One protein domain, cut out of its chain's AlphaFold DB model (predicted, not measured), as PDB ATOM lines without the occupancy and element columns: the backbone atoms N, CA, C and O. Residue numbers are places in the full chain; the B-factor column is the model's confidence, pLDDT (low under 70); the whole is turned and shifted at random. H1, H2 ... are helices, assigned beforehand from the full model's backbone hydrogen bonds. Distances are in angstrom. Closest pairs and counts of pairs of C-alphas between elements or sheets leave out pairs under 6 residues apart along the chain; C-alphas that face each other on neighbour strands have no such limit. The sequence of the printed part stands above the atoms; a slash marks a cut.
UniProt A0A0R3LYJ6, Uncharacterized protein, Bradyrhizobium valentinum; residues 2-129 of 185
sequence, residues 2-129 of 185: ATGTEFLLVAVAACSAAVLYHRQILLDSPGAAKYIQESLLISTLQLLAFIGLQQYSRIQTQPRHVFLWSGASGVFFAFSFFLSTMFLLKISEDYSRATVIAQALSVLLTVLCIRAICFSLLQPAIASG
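What this domain is: This is residues 2 to 129 of the 185 residues of an uncharacterized protein of Bradyrhizobium valentinum (UniProt A0A0R3LYJ6). The longest helix, H5, is one of four long helices, H5, H1, H2 and H4, arranged as an elongated ring in which each crosses the next at a slant and runs opposite ways to it. Residues 120 to 129, of which 120 to 127 belong to H5, stick out from the body, and the short H3 sits at the turn between H2 and H4. The printed part has 128 residues, with five named helices, H1 to H5 in order, and no named strand; the class is all helix. The whole is compact, with a radius of gyration of the C-alphas of 16.1 A, and spans 54 by 29 by 22 A.

How they stand to each other: H5, residues 97 to 127, touches H4, residues 64 to 88, at a shallow tilt of 24 degrees, opposite ways; this is a helical hairpin, its closest C-alphas those of Val 75 and Leu 108, 6.3 A apart. Here H4 touches with residues 68 to 79 alone and H5 with 104 to 116 alone. H5 also touches H1, residues 2 to 26, opposite ways at 38 degrees, only just a steep tilt; the closest C-alphas, of Ala 14 and Gln 103, are 5.5 A apart. H1 and H2, residues 32 to 52, touch as a second helical hairpin at 37 degrees, only just steep, with the C-alphas of Ala 14 and Ser 39 closest at 5.3 A. H2 with residues 41 to 50 alone touches residues 74 to 82 of H4 at a steep tilt of 50 degrees, opposite ways; the closest C-alphas, of Leu 45 and Ala 78, are 5.2 A apart. H1 and H4 are apart; H2 and H5 are near each other. H3, residues 55 to 58, is close to but not clearly touching H4, the closest C-alphas, of Gln 55 and Ser 70, being 7.3 A apart. Every O i to N i+4 pair is within hydrogen-bond range in H1, H2 and H4, and 26 of 27 in H5; H3 is too short for one, and its one O i to N i+3 pair is not within range.

Where its parts are: H5 measures 45.2 A from C-alpha 97 to C-alpha 127 at (288.558, 250.879, 335.411). H4 measures 36.8 A, H1 35.1 A from C-alpha 2 at (291.104, 253.254, 314.136), H2 30.4 A and H3 6.1 A.

The domain as a whole: The C-alphas of Glu 93 and Gly 129, the two farthest apart, are 56.2 A from each other. The printed part has no cut and no long link. Its mean pLDDT is 70.3, with 63 residues under 70, among them 50 to 69 and 117 to 129.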
ATOM      1  N   ALA A   2     289.659 253.297 313.841       56.91
ATOM      2  CA  ALA A   2     291.104 253.254 314.136       56.91
ATOM      3  C   ALA A   2     292.032 252.833 312.973       56.91
ATOM      4  O   ALA A   2     293.217 253.134 312.992       56.91
ATOM      5  N   THR A   3     291.528 252.146 311.944       57.66
ATOM      6  CA  THR A   3     292.397 251.594 310.883       57.66
ATOM      7  C   THR A   3     293.047 252.688 310.029       57.66
ATOM      8  O   THR A   3     294.194 252.559 309.613       57.66
ATOM      9  N   GLY A   4     292.330 253.794 309.794       58.06
ATOM     10  CA  GLY A   4     292.851 254.930 309.029       58.06
ATOM     11  C   GLY A   4     293.932 255.714 309.776       58.06
ATOM     12  O   GLY A   4     294.900 256.158 309.164       58.06
ATOM     13  N   THR A   5     293.813 255.845 311.101       64.25
ATOM     14  CA  THR A   5     294.817 256.535 311.924       64.25
ATOM     15  C   THR A   5     296.083 255.701 312.077       64.25
ATOM     16  O   THR A   5     297.176 256.251 311.985       64.25
ATOM     17  N   GLU A   6     295.964 254.378 312.223       64.25
ATOM     18  CA  GLU A   6     297.119 253.470 312.213       64.25
ATOM     19  C   GLU A   6     297.865 253.516 310.871       64.25
ATOM     20  O   GLU A   6     299.089 253.625 310.859       64.25
ATOM     21  N   PHE A   7     297.140 253.520 309.746       69.94
ATOM     22  CA  PHE A   7     297.732 253.656 308.412       69.94
ATOM     23  C   PHE A   7     298.502 254.976 308.242       69.94
ATOM     24  O   PHE A   7     299.639 254.977 307.764       69.94
ATOM     25  N   LEU A   8     297.905 256.098 308.658       74.19
ATOM     26  CA  LEU A   8     298.549 257.414 308.596       74.19
ATOM     27  C   LEU A   8     299.796 257.474 309.479       74.19
ATOM     28  O   LEU A   8     300.840 257.942 309.032       74.19
ATOM     29  N   LEU A   9     299.712 256.963 310.708       73.38
ATOM     30  CA  LEU A   9     300.841 256.953 311.637       73.38
ATOM     31  C   LEU A   9     301.991 256.082 311.127       73.38
ATOM     32  O   LEU A   9     303.142 256.503 311.205       73.38
ATOM     33  N   VAL A  10     301.698 254.912 310.552       73.69
ATOM     34  CA  VAL A  10     302.720 254.040 309.951       73.69
ATOM     35  C   VAL A  10     303.359 254.702 308.729       73.69
ATOM     36  O   VAL A  10     304.583 254.685 308.606       73.69
ATOM     37  N   ALA A  11     302.568 255.340 307.860       72.75
ATOM     38  CA  ALA A  11     303.089 256.055 306.694       72.75
ATOM     39  C   ALA A  11     303.998 257.231 307.098       72.75
ATOM     40  O   ALA A  11     305.089 257.393 306.547       72.75
ATOM     41  N   VAL A  12     303.586 258.022 308.096       77.75
ATOM     42  CA  VAL A  12     304.375 259.146 308.624       77.75
ATOM     43  C   VAL A  12     305.643 258.653 309.324       77.75
ATOM     44  O   VAL A  12     306.710 259.232 309.121       77.75
ATOM     45  N   ALA A  13     305.572 257.572 310.104       76.06
ATOM     46  CA  ALA A  13     306.733 256.993 310.782       76.06
ATOM     47  C   ALA A  13     307.762 256.403 309.803       76.06
ATOM     48  O   ALA A  13     308.966 256.588 309.988       76.06
ATOM     49  N   ALA A  14     307.303 255.734 308.742       75.06
ATOM     50  CA  ALA A  14     308.174 255.213 307.691       75.06
ATOM     51  C   ALA A  14     308.855 256.352 306.910       75.06
ATOM     52  O   ALA A  14     310.072 256.326 306.712       75.06
ATOM     53  N   CYS A  15     308.088 257.384 306.543       72.75
ATOM     54  CA  CYS A  15     308.595 258.537 305.802       72.75
ATOM     55  C   CYS A  15     309.591 259.354 306.638       72.75
ATOM     56  O   CYS A  15     310.701 259.641 306.193       72.75
ATOM     57  N   SER A  16     309.241 259.661 307.891       72.38
ATOM     58  CA  SER A  16     310.125 260.390 308.807       72.38
ATOM     59  C   SER A  16     311.409 259.622 309.120       72.38
ATOM     60  O   SER A  16     312.474 260.232 309.127       72.38
ATOM     61  N   ALA A  17     311.359 258.297 309.299       74.94
ATOM     62  CA  ALA A  17     312.560 257.486 309.504       74.94
ATOM     63  C   ALA A  17     313.493 257.494 308.292       74.94
ATOM     64  O   ALA A  17     314.706 257.604 308.458       74.94
ATOM     65  N   ALA A  18     312.937 257.429 307.080       67.50
ATOM     66  CA  ALA A  18     313.723 257.498 305.855       67.50
ATOM     67  C   ALA A  18     314.415 258.863 305.698       67.50
ATOM     68  O   ALA A  18     315.611 258.923 305.408       67.50
ATOM     69  N   VAL A  19     313.685 259.952 305.964       69.44
ATOM     70  CA  VAL A  19     314.217 261.323 305.919       69.44
ATOM     71  C   VAL A  19     315.273 261.546 307.003       69.44
ATOM     72  O   VAL A  19     316.330 262.100 306.715       69.44
ATOM     73  N   LEU A  20     315.022 261.100 308.237       72.19
ATOM     74  CA  LEU A  20     315.973 261.229 309.345       72.19
ATOM     75  C   LEU A  20     317.247 260.429 309.088       72.19
ATOM     76  O   LEU A  20     318.334 260.950 309.318       72.19
ATOM     77  N   TYR A  21     317.126 259.200 308.580       69.00
ATOM     78  CA  TYR A  21     318.279 258.377 308.230       69.00
ATOM     79  C   TYR A  21     319.142 259.077 307.176       69.00
ATOM     80  O   TYR A  21     320.346 259.236 307.362       69.00
ATOM     81  N   HIS A  22     318.524 259.573 306.106       67.81
ATOM     82  CA  HIS A  22     319.277 260.208 305.032       67.81
ATOM     83  C   HIS A  22     319.911 261.538 305.461       67.81
ATOM     84  O   HIS A  22     321.080 261.788 305.177       67.81
ATOM     85  N   ARG A  23     319.178 262.347 306.234       65.75
ATOM     86  CA  ARG A  23     319.651 263.644 306.729       65.75
ATOM     87  C   ARG A  23     320.766 263.515 307.770       65.75
ATOM     88  O   ARG A  23     321.694 264.315 307.752       65.75
ATOM     89  N   GLN A  24     320.674 262.543 308.678       67.19
ATOM     90  CA  GLN A  24     321.628 262.390 309.784       67.19
ATOM     91  C   GLN A  24     322.862 261.570 309.402       67.19
ATOM     92  O   GLN A  24     323.932 261.818 309.948       67.19
ATOM     93  N   ILE A  25     322.714 260.570 308.525       63.62
ATOM     94  CA  ILE A  25     323.770 259.576 308.267       63.62
ATOM     95  C   ILE A  25     324.387 259.754 306.882       63.62
ATOM     96  O   ILE A  25     325.598 259.604 306.752       63.62
ATOM     97  N   LEU A  26     323.592 260.094 305.860       63.34
ATOM     98  CA  LEU A  26     324.112 260.313 304.505       63.34
ATOM     99  C   LEU A  26     324.469 261.779 304.209       63.34
ATOM    100  O   LEU A  26     325.166 262.015 303.231       63.34
ATOM    101  N   LEU A  27     324.041 262.743 305.043       63.00
ATOM    102  CA  LEU A  27     324.258 264.194 304.854       63.00
ATOM    103  C   LEU A  27     323.826 264.737 303.474       63.00
ATOM    104  O   LEU A  27     324.187 265.850 303.104       63.00
ATOM    105  N   ASP A  28     323.015 263.978 302.742       63.81
ATOM    106  CA  ASP A  28     322.521 264.316 301.412       63.81
ATOM    107  C   ASP A  28     321.003 264.588 301.471       63.81
ATOM    108  O   ASP A  28     320.319 264.215 302.433       63.81
ATOM    109  N   SER A  29     320.452 265.294 300.486       53.44
ATOM    110  CA  SER A  29     319.009 265.551 300.387       53.44
ATOM    111  C   SER A  29     318.448 264.720 299.245       53.44
ATOM    112  O   SER A  29     318.500 265.144 298.089       53.44
ATOM    113  N   PRO A  30     317.886 263.543 299.525       60.25
ATOM    114  CA  PRO A  30     317.551 262.632 298.460       60.25
ATOM    115  C   PRO A  30     316.215 263.017 297.816       60.25
ATOM    116  O   PRO A  30     315.400 263.748 298.387       60.25
ATOM    117  N   GLY A  31     315.963 262.500 296.613       66.06
ATOM    118  CA  GLY A  31     314.721 262.743 295.881       66.06
ATOM    119  C   GLY A  31     313.495 262.267 296.668       66.06
ATOM    120  O   GLY A  31     313.235 261.066 296.761       66.06
ATOM    121  N   ALA A  32     312.717 263.212 297.205       63.53
ATOM    122  CA  ALA A  32     311.569 262.956 298.084       63.53
ATOM    123  C   ALA A  32     310.531 261.976 297.496       63.53
ATOM    124  O   ALA A  32     309.885 261.237 298.235       63.53
ATOM    125  N   ALA A  33     310.405 261.919 296.166       68.56
ATOM    126  CA  ALA A  33     309.449 261.057 295.473       68.56
ATOM    127  C   ALA A  33     309.662 259.554 295.744       68.56
ATOM    128  O   ALA A  33     308.686 258.825 295.929       68.56
ATOM    129  N   LYS A  34     310.919 259.091 295.828       69.25
ATOM    130  CA  LYS A  34     311.237 257.662 296.014       69.25
ATOM    131  C   LYS A  34     310.807 257.167 297.403       69.25
ATOM    132  O   LYS A  34     310.167 256.126 297.521       69.25
ATOM    133  N   TYR A  35     311.036 257.970 298.443       69.00
ATOM    134  CA  TYR A  35     310.667 257.622 299.824       69.00
ATOM    135  C   TYR A  35     309.169 257.678 300.089       69.00
ATOM    136  O   TYR A  35     308.661 256.898 300.897       69.00
ATOM    137  N   ILE A  36     308.456 258.591 299.424       73.38
ATOM    138  CA  ILE A  36     306.997 258.676 299.538       73.38
ATOM    139  C   ILE A  36     306.372 257.393 298.986       73.38
ATOM    140  O   ILE A  36     305.538 256.788 299.660       73.38
ATOM    141  N   GLN A  37     306.813 256.938 297.809       76.19
ATOM    142  CA  GLN A  37     306.300 255.713 297.193       76.19
ATOM    143  C   GLN A  37     306.584 254.471 298.058       76.19
ATOM    144  O   GLN A  37     305.701 253.634 298.247       76.19
ATOM    145  N   GLU A  38     307.777 254.376 298.641       74.69
ATOM    146  CA  GLU A  38     308.156 253.269 299.531       74.69
ATOM    147  C   GLU A  38     307.364 253.264 300.839       74.69
ATOM    148  O   GLU A  38     306.836 252.229 301.243       74.69
ATOM    149  N   SER A  39     307.216 254.426 301.477       77.06
ATOM    150  CA  SER A  39     306.444 254.558 302.720       77.06
ATOM    151  C   SER A  39     304.979 254.177 302.511       77.06
ATOM    152  O   SER A  39     304.357 253.555 303.376       77.06
ATOM    153  N   LEU A  40     304.434 254.506 301.337       79.00
ATOM    154  CA  LEU A  40     303.066 254.175 300.962       79.00
ATOM    155  C   LEU A  40     302.905 252.672 300.693       79.00
ATOM    156  O   LEU A  40     301.931 252.077 301.160       79.00
ATOM    157  N   LEU A  41     303.882 252.031 300.040       81.50
ATOM    158  CA  LEU A  41     303.913 250.572 299.877       81.50
ATOM    159  C   LEU A  41     303.970 249.849 301.228       81.50
ATOM    160  O   LEU A  41     303.160 248.954 301.466       81.50
ATOM    161  N   ILE A  42     304.862 250.264 302.133       81.06
ATOM    162  CA  ILE A  42     304.996 249.662 303.470       81.06
ATOM    163  C   ILE A  42     303.685 249.793 304.253       81.06
ATOM    164  O   ILE A  42     303.200 248.808 304.809       81.06
ATOM    165  N   SER A  43     303.070 250.980 304.256       77.94
ATOM    166  CA  SER A  43     301.807 251.194 304.970       77.94
ATOM    167  C   SER A  43     300.654 250.372 304.376       77.94
ATOM    168  O   SER A  43     299.846 249.795 305.107       77.94
ATOM    169  N   THR A  44     300.612 250.230 303.049       79.31
ATOM    170  CA  THR A  44     299.597 249.411 302.366       79.31
ATOM    171  C   THR A  44     299.769 247.924 302.679       79.31
ATOM    172  O   THR A  44     298.789 247.240 302.981       79.31
ATOM    173  N   LEU A  45     301.005 247.418 302.671       79.56
ATOM    174  CA  LEU A  45     301.308 246.033 303.042       79.56
ATOM    175  C   LEU A  45     300.979 245.751 304.509       79.56
ATOM    176  O   LEU A  45     300.429 244.696 304.820       79.56
ATOM    177  N   GLN A  46     301.253 246.706 305.398       76.75
ATOM    178  CA  GLN A  46     300.895 246.603 306.809       76.75
ATOM    179  C   GLN A  46     299.375 246.524 307.002       76.75
ATOM    180  O   GLN A  46     298.885 245.684 307.760       76.75
ATOM    181  N   LEU A  47     298.619 247.362 306.288       74.38
ATOM    182  CA  LEU A  47     297.158 247.336 306.304       74.38
ATOM    183  C   LEU A  47     296.627 245.988 305.799       74.38
ATOM    184  O   LEU A  47     295.755 245.390 306.430       74.38
ATOM    185  N   LEU A  48     297.191 245.474 304.703       75.44
ATOM    186  CA  LEU A  48     296.817 244.178 304.145       75.44
ATOM    187  C   LEU A  48     297.133 243.028 305.115       75.44
ATOM    188  O   LEU A  48     296.299 242.143 305.296       75.44
ATOM    189  N   ALA A  49     298.283 243.071 305.793       71.25
ATOM    190  CA  ALA A  49     298.646 242.104 306.826       71.25
ATOM    191  C   ALA A  49     297.665 242.146 308.010       71.25
ATOM    192  O   ALA A  49     297.239 241.100 308.499       71.25
ATOM    193  N   PHE A  50     297.244 243.336 308.447       68.00
ATOM    194  CA  PHE A  50     296.267 243.479 309.529       68.00
ATOM    195  C   PHE A  50     294.857 243.016 309.145       68.00
ATOM    196  O   PHE A  50     294.186 242.390 309.973       68.00
ATOM    197  N   ILE A  51     294.426 243.266 307.905       66.62
ATOM    198  CA  ILE A  51     293.156 242.758 307.370       66.62
ATOM    199  C   ILE A  51     293.211 241.229 307.252       66.62
ATOM    200  O   ILE A  51     292.313 240.545 307.748       66.62
ATOM    201  N   GLY A  52     294.279 240.692 306.656       62.22
ATOM    202  CA  GLY A  52     294.463 239.256 306.441       62.22
ATOM    203  C   GLY A  52     294.562 238.456 307.740       62.22
ATOM    204  O   GLY A  52     294.018 237.360 307.831       62.22
ATOM    205  N   LEU A  53     295.183 239.023 308.777       62.94
ATOM    206  CA  LEU A  53     295.331 238.373 310.082       62.94
ATOM    207  C   LEU A  53     294.130 238.593 311.027       62.94
ATOM    208  O   LEU A  53     294.193 238.161 312.178       62.94
ATOM    209  N   GLN A  54     293.052 239.265 310.584       60.91
ATOM    210  CA  GLN A  54     291.819 239.520 311.358       60.91
ATOM    211  C   GLN A  54     292.054 240.035 312.797       60.91
ATOM    212  O   GLN A  54     291.256 239.788 313.708       60.91
ATOM    213  N   GLN A  55     293.131 240.790 313.025       55.69
ATOM    214  CA  GLN A  55     293.591 241.129 314.381       55.69
ATOM    215  C   GLN A  55     292.593 241.996 315.168       55.69
ATOM    216  O   GLN A  55     292.623 242.020 316.395       55.69
ATOM    217  N   TYR A  56     291.657 242.648 314.474       53.16
ATOM    218  CA  TYR A  56     290.626 243.488 315.078       53.16
ATOM    219  C   TYR A  56     289.468 242.701 315.720       53.16
ATOM    220  O   TYR A  56     288.813 243.202 316.631       53.16
ATOM    221  N   SER A  57     289.220 241.452 315.302       50.59
ATOM    222  CA  SER A  57     288.066 240.672 315.784       50.59
ATOM    223  C   SER A  57     288.280 240.035 317.166       50.59
ATOM    224  O   SER A  57     287.346 239.465 317.727       50.59
ATOM    225  N   ARG A  58     289.501 240.108 317.716       48.41
ATOM    226  CA  ARG A  58     289.919 239.417 318.953       48.41
ATOM    227  C   ARG A  58     290.357 240.347 320.091       48.41
ATOM    228  O   ARG A  58     290.817 239.868 321.125       48.41
ATOM    229  N   ILE A  59     290.172 241.660 319.928       52.12
ATOM    230  CA  ILE A  59     290.632 242.704 320.865       52.12
ATOM    231  C   ILE A  59     290.073 242.517 322.288       52.12
ATOM    232  O   ILE A  59     290.735 242.885 323.251       52.12
ATOM    233  N   GLN A  60     288.891 241.912 322.447       50.78
ATOM    234  CA  GLN A  60     288.253 241.773 323.763       50.78
ATOM    235  C   GLN A  60     288.668 240.524 324.561       50.78
ATOM    236  O   GLN A  60     288.361 240.454 325.746       50.78
ATOM    237  N   THR A  61     289.354 239.541 323.964       54.62
ATOM    238  CA  THR A  61     289.608 238.241 324.624       54.62
ATOM    239  C   THR A  61     291.078 237.840 324.719       54.62
ATOM    240  O   THR A  61     291.380 236.819 325.336       54.62
ATOM    241  N   GLN A  62     292.012 238.603 324.137       54.75
ATOM    242  CA  GLN A  62     293.421 238.204 324.094       54.75
ATOM    243  C   GLN A  62     294.288 238.815 325.209       54.75
ATOM    244  O   GLN A  62     294.199 240.010 325.489       54.75
ATOM    245  N   PRO A  63     295.197 238.022 325.810       62.97
ATOM    246  CA  PRO A  63     296.157 238.519 326.787       62.97
ATOM    247  C   PRO A  63     297.174 239.484 326.149       62.97
ATOM    248  O   PRO A  63     297.584 239.318 324.997       62.97
ATOM    249  N   ARG A  64     297.622 240.477 326.934       62.34
ATOM    250  CA  ARG A  64     298.489 241.612 326.537       62.34
ATOM    251  C   ARG A  64     299.680 241.227 325.647       62.34
ATOM    252  O   ARG A  64     299.983 241.932 324.689       62.34
ATOM    253  N   HIS A  65     300.348 240.115 325.950       66.62
ATOM    254  CA  HIS A  65     301.526 239.665 325.206       66.62
ATOM    255  C   HIS A  65     301.175 239.150 323.800       66.62
ATOM    256  O   HIS A  65     301.901 239.445 322.857       66.62
ATOM    257  N   VAL A  66     300.039 238.463 323.629       66.00
ATOM    258  CA  VAL A  66     299.579 237.965 322.319       66.00
ATOM    259  C   VAL A  66     299.139 239.124 321.434       66.00
ATOM    260  O   VAL A  66     299.441 239.146 320.241       66.00
ATOM    261  N   PHE A  67     298.490 240.133 322.019       67.50
ATOM    262  CA  PHE A  67     298.085 241.325 321.280       67.50
ATOM    263  C   PHE A  67     299.291 242.131 320.770       67.50
ATOM    264  O   PHE A  67     299.321 242.518 319.599       67.50
ATOM    265  N   LEU A  68     300.320 242.327 321.603       69.38
ATOM    266  CA  LEU A  68     301.574 242.973 321.189       69.38
ATOM    267  C   LEU A  68     302.320 242.138 320.138       69.38
ATOM    268  O   LEU A  68     302.744 242.677 319.114       69.38
ATOM    269  N   TRP A  69     302.414 240.821 320.347       69.56
ATOM    270  CA  TRP A  69     303.100 239.908 319.430       69.56
ATOM    271  C   TRP A  69     302.434 239.841 318.055       69.56
ATOM    272  O   TRP A  69     303.125 239.828 317.041       69.56
ATOM    273  N   SER A  70     301.100 239.897 317.999       71.06
ATOM    274  CA  SER A  70     300.372 239.970 316.725       71.06
ATOM    275  C   SER A  70     300.717 241.241 315.930       71.06
ATOM    276  O   SER A  70     300.794 241.219 314.702       71.06
ATOM    277  N   GLY A  71     300.991 242.353 316.618       68.81
ATOM    278  CA  GLY A  71     301.423 243.595 315.978       68.81
ATOM    279  C   GLY A  71     302.806 243.445 315.362       68.81
ATOM    280  O   GLY A  71     302.993 243.749 314.185       68.81
ATOM    281  N   ALA A  72     303.743 242.890 316.135       78.62
ATOM    282  CA  ALA A  72     305.090 242.592 315.664       78.62
ATOM    283  C   ALA A  72     305.070 241.629 314.465       78.62
ATOM    284  O   ALA A  72     305.717 241.904 313.457       78.62
ATOM    285  N   SER A  73     304.277 240.550 314.516       76.75
ATOM    286  CA  SER A  73     304.189 239.582 313.416       76.75
ATOM    287  C   SER A  73     303.648 240.200 312.122       76.75
ATOM    288  O   SER A  73     304.097 239.832 311.041       76.75
ATOM    289  N   GLY A  74     302.721 241.162 312.218       77.94
ATOM    290  CA  GLY A  74     302.232 241.915 311.058       77.94
ATOM    291  C   GLY A  74     303.335 242.747 310.398       77.94
ATOM    292  O   GLY A  74     303.481 242.701 309.180       77.94
ATOM    293  N   VAL A  75     304.159 243.424 311.207       81.25
ATOM    294  CA  VAL A  75     305.325 244.181 310.717       81.25
ATOM    295  C   VAL A  75     306.337 243.251 310.044       81.25
ATOM    296  O   VAL A  75     306.760 243.519 308.922       81.25
ATOM    297  N   PHE A  76     306.675 242.116 310.666       82.44
ATOM    298  CA  PHE A  76     307.575 241.126 310.059       82.44
ATOM    299  C   PHE A  76     307.058 240.601 308.716       82.44
ATOM    300  O   PHE A  76     307.838 240.458 307.773       82.44
ATOM    301  N   PHE A  77     305.754 240.346 308.604       81.94
ATOM    302  CA  PHE A  77     305.145 239.897 307.355       81.94
ATOM    303  C   PHE A  77     305.217 240.975 306.263       81.94
ATOM    304  O   PHE A  77     305.652 240.689 305.146       81.94
ATOM    305  N   ALA A  78     304.869 242.225 306.593       81.12
ATOM    306  CA  ALA A  78     304.923 243.344 305.654       81.12
ATOM    307  C   ALA A  78     306.350 243.603 305.143       81.12
ATOM    308  O   ALA A  78     306.554 243.753 303.938       81.12
ATOM    309  N   PHE A  79     307.350 243.579 306.032       82.50
ATOM    310  CA  PHE A  79     308.756 243.744 305.649       82.50
ATOM    311  C   PHE A  79     309.305 242.555 304.859       82.50
ATOM    312  O   PHE A  79     310.098 242.757 303.941       82.50
ATOM    313  N   SER A  80     308.861 241.328 305.151       85.69
ATOM    314  CA  SER A  80     309.246 240.152 304.356       85.69
ATOM    315  C   SER A  80     308.735 240.268 302.920       85.69
ATOM    316  O   SER A  80     309.485 240.024 301.974       85.69
ATOM    317  N   PHE A  81     307.483 240.706 302.745       82.62
ATOM    318  CA  PHE A  81     306.919 240.947 301.417       82.62
ATOM    319  C   PHE A  81     307.622 242.110 300.707       82.62
ATOM    320  O   PHE A  81     308.004 241.973 299.549       82.62
ATOM    321  N   PHE A  82     307.867 243.220 301.411       83.31
ATOM    322  CA  PHE A  82     308.581 244.377 300.868       83.31
ATOM    323  C   PHE A  82     309.982 244.012 300.361       83.31
ATOM    324  O   PHE A  82     310.334 244.342 299.227       83.31
ATOM    325  N   LEU A  83     310.759 243.270 301.159       82.38
ATOM    326  CA  LEU A  83     312.068 242.762 300.751       82.38
ATOM    327  C   LEU A  83     311.951 241.863 299.519       82.38
ATOM    328  O   LEU A  83     312.695 242.049 298.559       82.38
ATOM    329  N   SER A  84     310.986 240.940 299.505       86.88
ATOM    330  CA  SER A  84     310.740 240.080 298.345       86.88
ATOM    331  C   SER A  84     310.436 240.894 297.083       86.88
ATOM    332  O   SER A  84     310.985 240.601 296.022       86.88
ATOM    333  N   THR A  85     309.599 241.930 297.176       81.06
ATOM    334  CA  THR A  85     309.280 242.811 296.044       81.06
ATOM    335  C   THR A  85     310.503 243.601 295.577       81.06
ATOM    336  O   THR A  85     310.754 243.660 294.375       81.06
ATOM    337  N   MET A  86     311.306 244.154 296.493       78.56
ATOM    338  CA  MET A  86     312.543 244.863 296.132       78.56
ATOM    339  C   MET A  86     313.549 243.959 295.412       78.56
ATOM    340  O   MET A  86     314.168 244.393 294.437       78.56
ATOM    341  N   PHE A  87     313.691 242.707 295.859       80.38
ATOM    342  CA  PHE A  87     314.551 241.722 295.203       80.38
ATOM    343  C   PHE A  87     314.041 241.352 293.806       80.38
ATOM    344  O   PHE A  87     314.830 241.339 292.864       80.38
ATOM    345  N   LEU A  88     312.734 241.104 293.650       82.62
ATOM    346  CA  LEU A  88     312.135 240.755 292.354       82.62
ATOM    347  C   LEU A  88     312.223 241.889 291.332       82.62
ATOM    348  O   LEU A  88     312.486 241.639 290.159       82.62
ATOM    349  N   LEU A  89     312.030 243.134 291.769       80.81
ATOM    350  CA  LEU A  89     312.121 244.302 290.892       80.81
ATOM    351  C   LEU A  89     313.570 244.720 290.595       80.81
ATOM    352  O   LEU A  89     313.783 245.638 289.809       80.81
ATOM    353  N   LYS A  90     314.567 244.065 291.210       73.69
ATOM    354  CA  LYS A  90     316.004 244.341 291.048       73.69
ATOM    355  C   LYS A  90     316.397 245.809 291.308       73.69
ATOM    356  O   LYS A  90     317.421 246.281 290.833       73.69
ATOM    357  N   ILE A  91     315.631 246.522 292.138       68.88
ATOM    358  CA  ILE A  91     315.888 247.928 292.524       68.88
ATOM    359  C   ILE A  91     316.975 248.014 293.629       68.88
ATOM    360  O   ILE A  91     317.331 249.090 294.101       68.88
ATOM    361  N   SER A  92     317.533 246.871 294.054       61.06
ATOM    362  CA  SER A  92     318.465 246.757 295.186       61.06
ATOM    363  C   SER A  92     319.848 247.391 294.967       61.06
ATOM    364  O   SER A  92     320.592 247.490 295.941       61.06
ATOM    365  N   GLU A  93     320.228 247.770 293.744       60.56
ATOM    366  CA  GLU A  93     321.581 248.286 293.462       60.56
ATOM    367  C   GLU A  93     321.791 249.706 294.016       60.56
ATOM    368  O   GLU A  93     322.831 249.975 294.610       60.56
ATOM    369  N   ASP A  94     320.762 250.560 293.970       62.69
ATOM    370  CA  ASP A  94     320.806 251.931 294.509       62.69
ATOM    371  C   ASP A  94     320.177 252.060 295.906       62.69
ATOM    372  O   ASP A  94     320.026 253.165 296.438       62.69
ATOM    373  N   TYR A  95     319.721 250.950 296.496       67.25
ATOM    374  CA  TYR A  95     318.994 250.980 297.762       67.25
ATOM    375  C   TYR A  95     319.874 250.564 298.937       67.25
ATOM    376  O   TYR A  95     320.266 249.404 299.077       67.25
ATOM    377  N   SER A  96     320.155 251.514 299.830       73.31
ATOM    378  CA  SER A  96     320.919 251.228 301.040       73.31
ATOM    379  C   SER A  96     320.130 250.302 301.967       73.31
ATOM    380  O   SER A  96     319.055 250.639 302.468       73.31
ATOM    381  N   ARG A  97     320.708 249.132 302.253       76.75
ATOM    382  CA  ARG A  97     320.153 248.133 303.185       76.75
ATOM    383  C   ARG A  97     319.917 248.718 304.575       76.75
ATOM    384  O   ARG A  97     318.982 248.326 305.268       76.75
ATOM    385  N   ALA A  98     320.750 249.673 304.973       73.62
ATOM    386  CA  ALA A  98     320.638 250.322 306.267       73.62
ATOM    387  C   ALA A  98     319.392 251.225 306.364       73.62
ATOM    388  O   ALA A  98     318.791 251.293 307.435       73.62
ATOM    389  N   THR A  99     318.921 251.803 305.251       76.50
ATOM    390  CA  THR A  99     317.631 252.513 305.201       76.50
ATOM    391  C   THR A  99     316.465 251.557 305.455       76.50
ATOM    392  O   THR A  99     315.592 251.882 306.257       76.50
ATOM    393  N   VAL A 100     316.481 250.351 304.859       79.62
ATOM    394  CA  VAL A 100     315.445 249.325 305.112       79.62
ATOM    395  C   VAL A 100     315.394 248.968 306.598       79.62
ATOM    396  O   VAL A 100     314.320 248.900 307.189       79.62
ATOM    397  N   ILE A 101     316.559 248.747 307.215       81.19
ATOM    398  CA  ILE A 101     316.653 248.367 308.632       81.19
ATOM    399  C   ILE A 101     316.139 249.503 309.528       81.19
ATOM    400  O   ILE A 101     315.380 249.249 310.465       81.19
ATOM    401  N   ALA A 102     316.492 250.755 309.224       79.19
ATOM    402  CA  ALA A 102     316.000 251.922 309.955       79.19
ATOM    403  C   ALA A 102     314.473 252.086 309.831       79.19
ATOM    404  O   ALA A 102     313.795 252.336 310.832       79.19
ATOM    405  N   GLN A 103     313.916 251.883 308.633       79.06
ATOM    406  CA  GLN A 103     312.467 251.883 308.406       79.06
ATOM    407  C   GLN A 103     311.773 250.755 309.183       79.06
ATOM    408  O   GLN A 103     310.757 251.003 309.832       79.06
ATOM    409  N   ALA A 104     312.338 249.544 309.178       79.00
ATOM    410  CA  ALA A 104     311.797 248.396 309.906       79.00
ATOM    411  C   ALA A 104     311.731 248.642 311.413       79.00
ATOM    412  O   ALA A 104     310.686 248.428 312.030       79.00
ATOM    413  N   LEU A 105     312.816 249.152 311.997       84.69
ATOM    414  CA  LEU A 105     312.871 249.481 313.420       84.69
ATOM    415  C   LEU A 105     311.886 250.597 313.790       84.69
ATOM    416  O   LEU A 105     311.179 250.472 314.790       84.69
ATOM    417  N   SER A 106     311.792 251.653 312.975       80.50
ATOM    418  CA  SER A 106     310.863 252.765 313.219       80.50
ATOM    419  C   SER A 106     309.398 252.324 313.173       80.50
ATOM    420  O   SER A 106     308.619 252.633 314.082       80.50
ATOM    421  N   VAL A 107     309.015 251.559 312.146       79.88
ATOM    422  CA  VAL A 107     307.642 251.054 311.998       79.88
ATOM    423  C   VAL A 107     307.303 250.084 313.128       79.88
ATOM    424  O   VAL A 107     306.229 250.196 313.719       79.88
ATOM    425  N   LEU A 108     308.224 249.181 313.488       83.69
ATOM    426  CA  LEU A 108     308.033 248.259 314.607       83.69
ATOM    427  C   LEU A 108     307.810 249.012 315.922       83.69
ATOM    428  O   LEU A 108     306.840 248.731 316.630       83.69
ATOM    429  N   LEU A 109     308.666 249.989 316.231       82.12
ATOM    430  CA  LEU A 109     308.545 250.793 317.445       82.12
ATOM    431  C   LEU A 109     307.222 251.564 317.463       82.12
ATOM    432  O   LEU A 109     306.513 251.533 318.462       82.12
ATOM    433  N   THR A 110     306.849 252.181 316.342       78.81
ATOM    434  CA  THR A 110     305.596 252.936 316.208       78.81
ATOM    435  C   THR A 110     304.377 252.049 316.452       78.81
ATOM    436  O   THR A 110     303.513 252.404 317.252       78.81
ATOM    437  N   VAL A 111     304.316 250.865 315.833       76.81
ATOM    438  CA  VAL A 111     303.205 249.917 316.025       76.81
ATOM    439  C   VAL A 111     303.134 249.439 317.477       76.81
ATOM    440  O   VAL A 111     302.044 249.382 318.052       76.81
ATOM    441  N   LEU A 112     304.277 249.130 318.098       79.00
ATOM    442  CA  LEU A 112     304.326 248.723 319.503       79.00
ATOM    443  C   LEU A 112     303.903 249.858 320.443       79.00
ATOM    444  O   LEU A 112     303.111 249.616 321.352       79.00
ATOM    445  N   CYS A 113     304.365 251.088 320.207       78.00
ATOM    446  CA  CYS A 113     303.990 252.269 320.983       78.00
ATOM    447  C   CYS A 113     302.496 252.567 320.860       78.00
ATOM    448  O   CYS A 113     301.834 252.718 321.883       78.00
ATOM    449  N   ILE A 114     301.935 252.581 319.646       70.62
ATOM    450  CA  ILE A 114     300.497 252.803 319.433       70.62
ATOM    451  C   ILE A 114     299.686 251.739 320.175       70.62
ATOM    452  O   ILE A 114     298.751 252.079 320.898       70.62
ATOM    453  N   ARG A 115     300.067 250.459 320.074       69.50
ATOM    454  CA  ARG A 115     299.365 249.374 320.779       69.50
ATOM    455  C   ARG A 115     299.528 249.445 322.296       69.50
ATOM    456  O   ARG A 115     298.566 249.173 323.012       69.50
ATOM    457  N   ALA A 116     300.699 249.835 322.793       71.69
ATOM    458  CA  ALA A 116     300.945 250.023 324.220       71.69
ATOM    459  C   ALA A 116     300.158 251.216 324.788       71.69
ATOM    460  O   ALA A 116     299.573 251.095 325.864       71.69
ATOM    461  N   ILE A 117     300.094 252.334 324.057       68.81
ATOM    462  CA  ILE A 117     299.312 253.522 324.423       68.81
ATOM    463  C   ILE A 117     297.822 253.190 324.387       68.81
ATOM    464  O   ILE A 117     297.126 253.445 325.360       68.81
ATOM    465  N   CYS A 118     297.340 252.547 323.321       65.38
ATOM    466  CA  CYS A 118     295.940 252.148 323.199       65.38
ATOM    467  C   CYS A 118     295.529 251.226 324.359       65.38
ATOM    468  O   CYS A 118     294.513 251.465 325.002       65.38
ATOM    469  N   PHE A 119     296.372 250.253 324.724       66.38
ATOM    470  CA  PHE A 119     296.150 249.410 325.903       66.38
ATOM    471  C   PHE A 119     296.148 250.214 327.216       66.38
ATOM    472  O   PHE A 119     295.273 250.021 328.058       66.38
ATOM    473  N   SER A 120     297.090 251.149 327.368       66.12
ATOM    474  CA  SER A 120     297.209 252.006 328.556       66.12
ATOM    475  C   SER A 120     296.089 253.040 328.672       66.12
ATOM    476  O   SER A 120     295.868 253.539 329.765       66.12
ATOM    477  N   LEU A 121     295.384 253.355 327.580       64.38
ATOM    478  CA  LEU A 121     294.192 254.209 327.565       64.38
ATOM    479  C   LEU A 121     292.903 253.394 327.754       64.38
ATOM    480  O   LEU A 121     291.992 253.841 328.446       64.38
ATOM    481  N   LEU A 122     292.836 252.177 327.205       62.03
ATOM    482  CA  LEU A 122     291.706 251.265 327.410       62.03
ATOM    483  C   LEU A 122     291.602 250.797 328.865       62.03
ATOM    484  O   LEU A 122     290.506 250.752 329.414       62.03
ATOM    485  N   GLN A 123     292.722 250.462 329.509       65.69
ATOM    486  CA  GLN A 123     292.735 249.945 330.879       65.69
ATOM    487  C   GLN A 123     292.125 250.914 331.925       65.69
ATOM    488  O   GLN A 123     291.281 250.465 332.703       65.69
ATOM    489  N   PRO A 124     292.455 252.222 331.948       54.94
ATOM    490  CA  PRO A 124     291.804 253.189 332.829       54.94
ATOM    491  C   PRO A 124     290.361 253.508 332.418       54.94
ATOM    492  O   PRO A 124     289.545 253.716 333.305       54.94
ATOM    493  N   ALA A 125     290.009 253.476 331.125       54.84
ATOM    494  CA  ALA A 125     288.621 253.662 330.673       54.84
ATOM    495  C   ALA A 125     287.689 252.500 331.087       54.84
ATOM    496  O   ALA A 125     286.495 252.693 331.320       54.84
ATOM    497  N   ILE A 126     288.242 251.289 331.209       55.12
ATOM    498  CA  ILE A 126     287.553 250.118 331.769       55.12
ATOM    499  C   ILE A 126     287.462 250.238 333.297       55.12
ATOM    500  O   ILE A 126     286.407 249.975 333.869       55.12
ATOM    501  N   ALA A 127     288.539 250.674 333.960       57.19
ATOM    502  CA  ALA A 127     288.558 250.879 335.411       57.19
ATOM    503  C   ALA A 127     287.636 252.024 335.868       57.19
ATOM    504  O   ALA A 127     287.110 251.978 336.976       57.19
ATOM    505  N   SER A 128     287.396 253.021 335.012       50.28
ATOM    506  CA  SER A 128     286.464 254.120 335.269       50.28
ATOM    507  C   SER A 128     284.997 253.756 335.011       50.28
ATOM    508  O   SER A 128     284.139 254.627 335.124       50.28
ATOM    509  N   GLY A 129     284.688 252.506 334.633       48.50
ATOM    510  CA  GLY A 129     283.313 252.020 334.471       48.50
ATOM    511  C   GLY A 129     282.518 252.679 333.338       48.50
ATOM    512  O   GLY A 129     281.306 252.509 333.274       48.50
TER     513      GLY A 129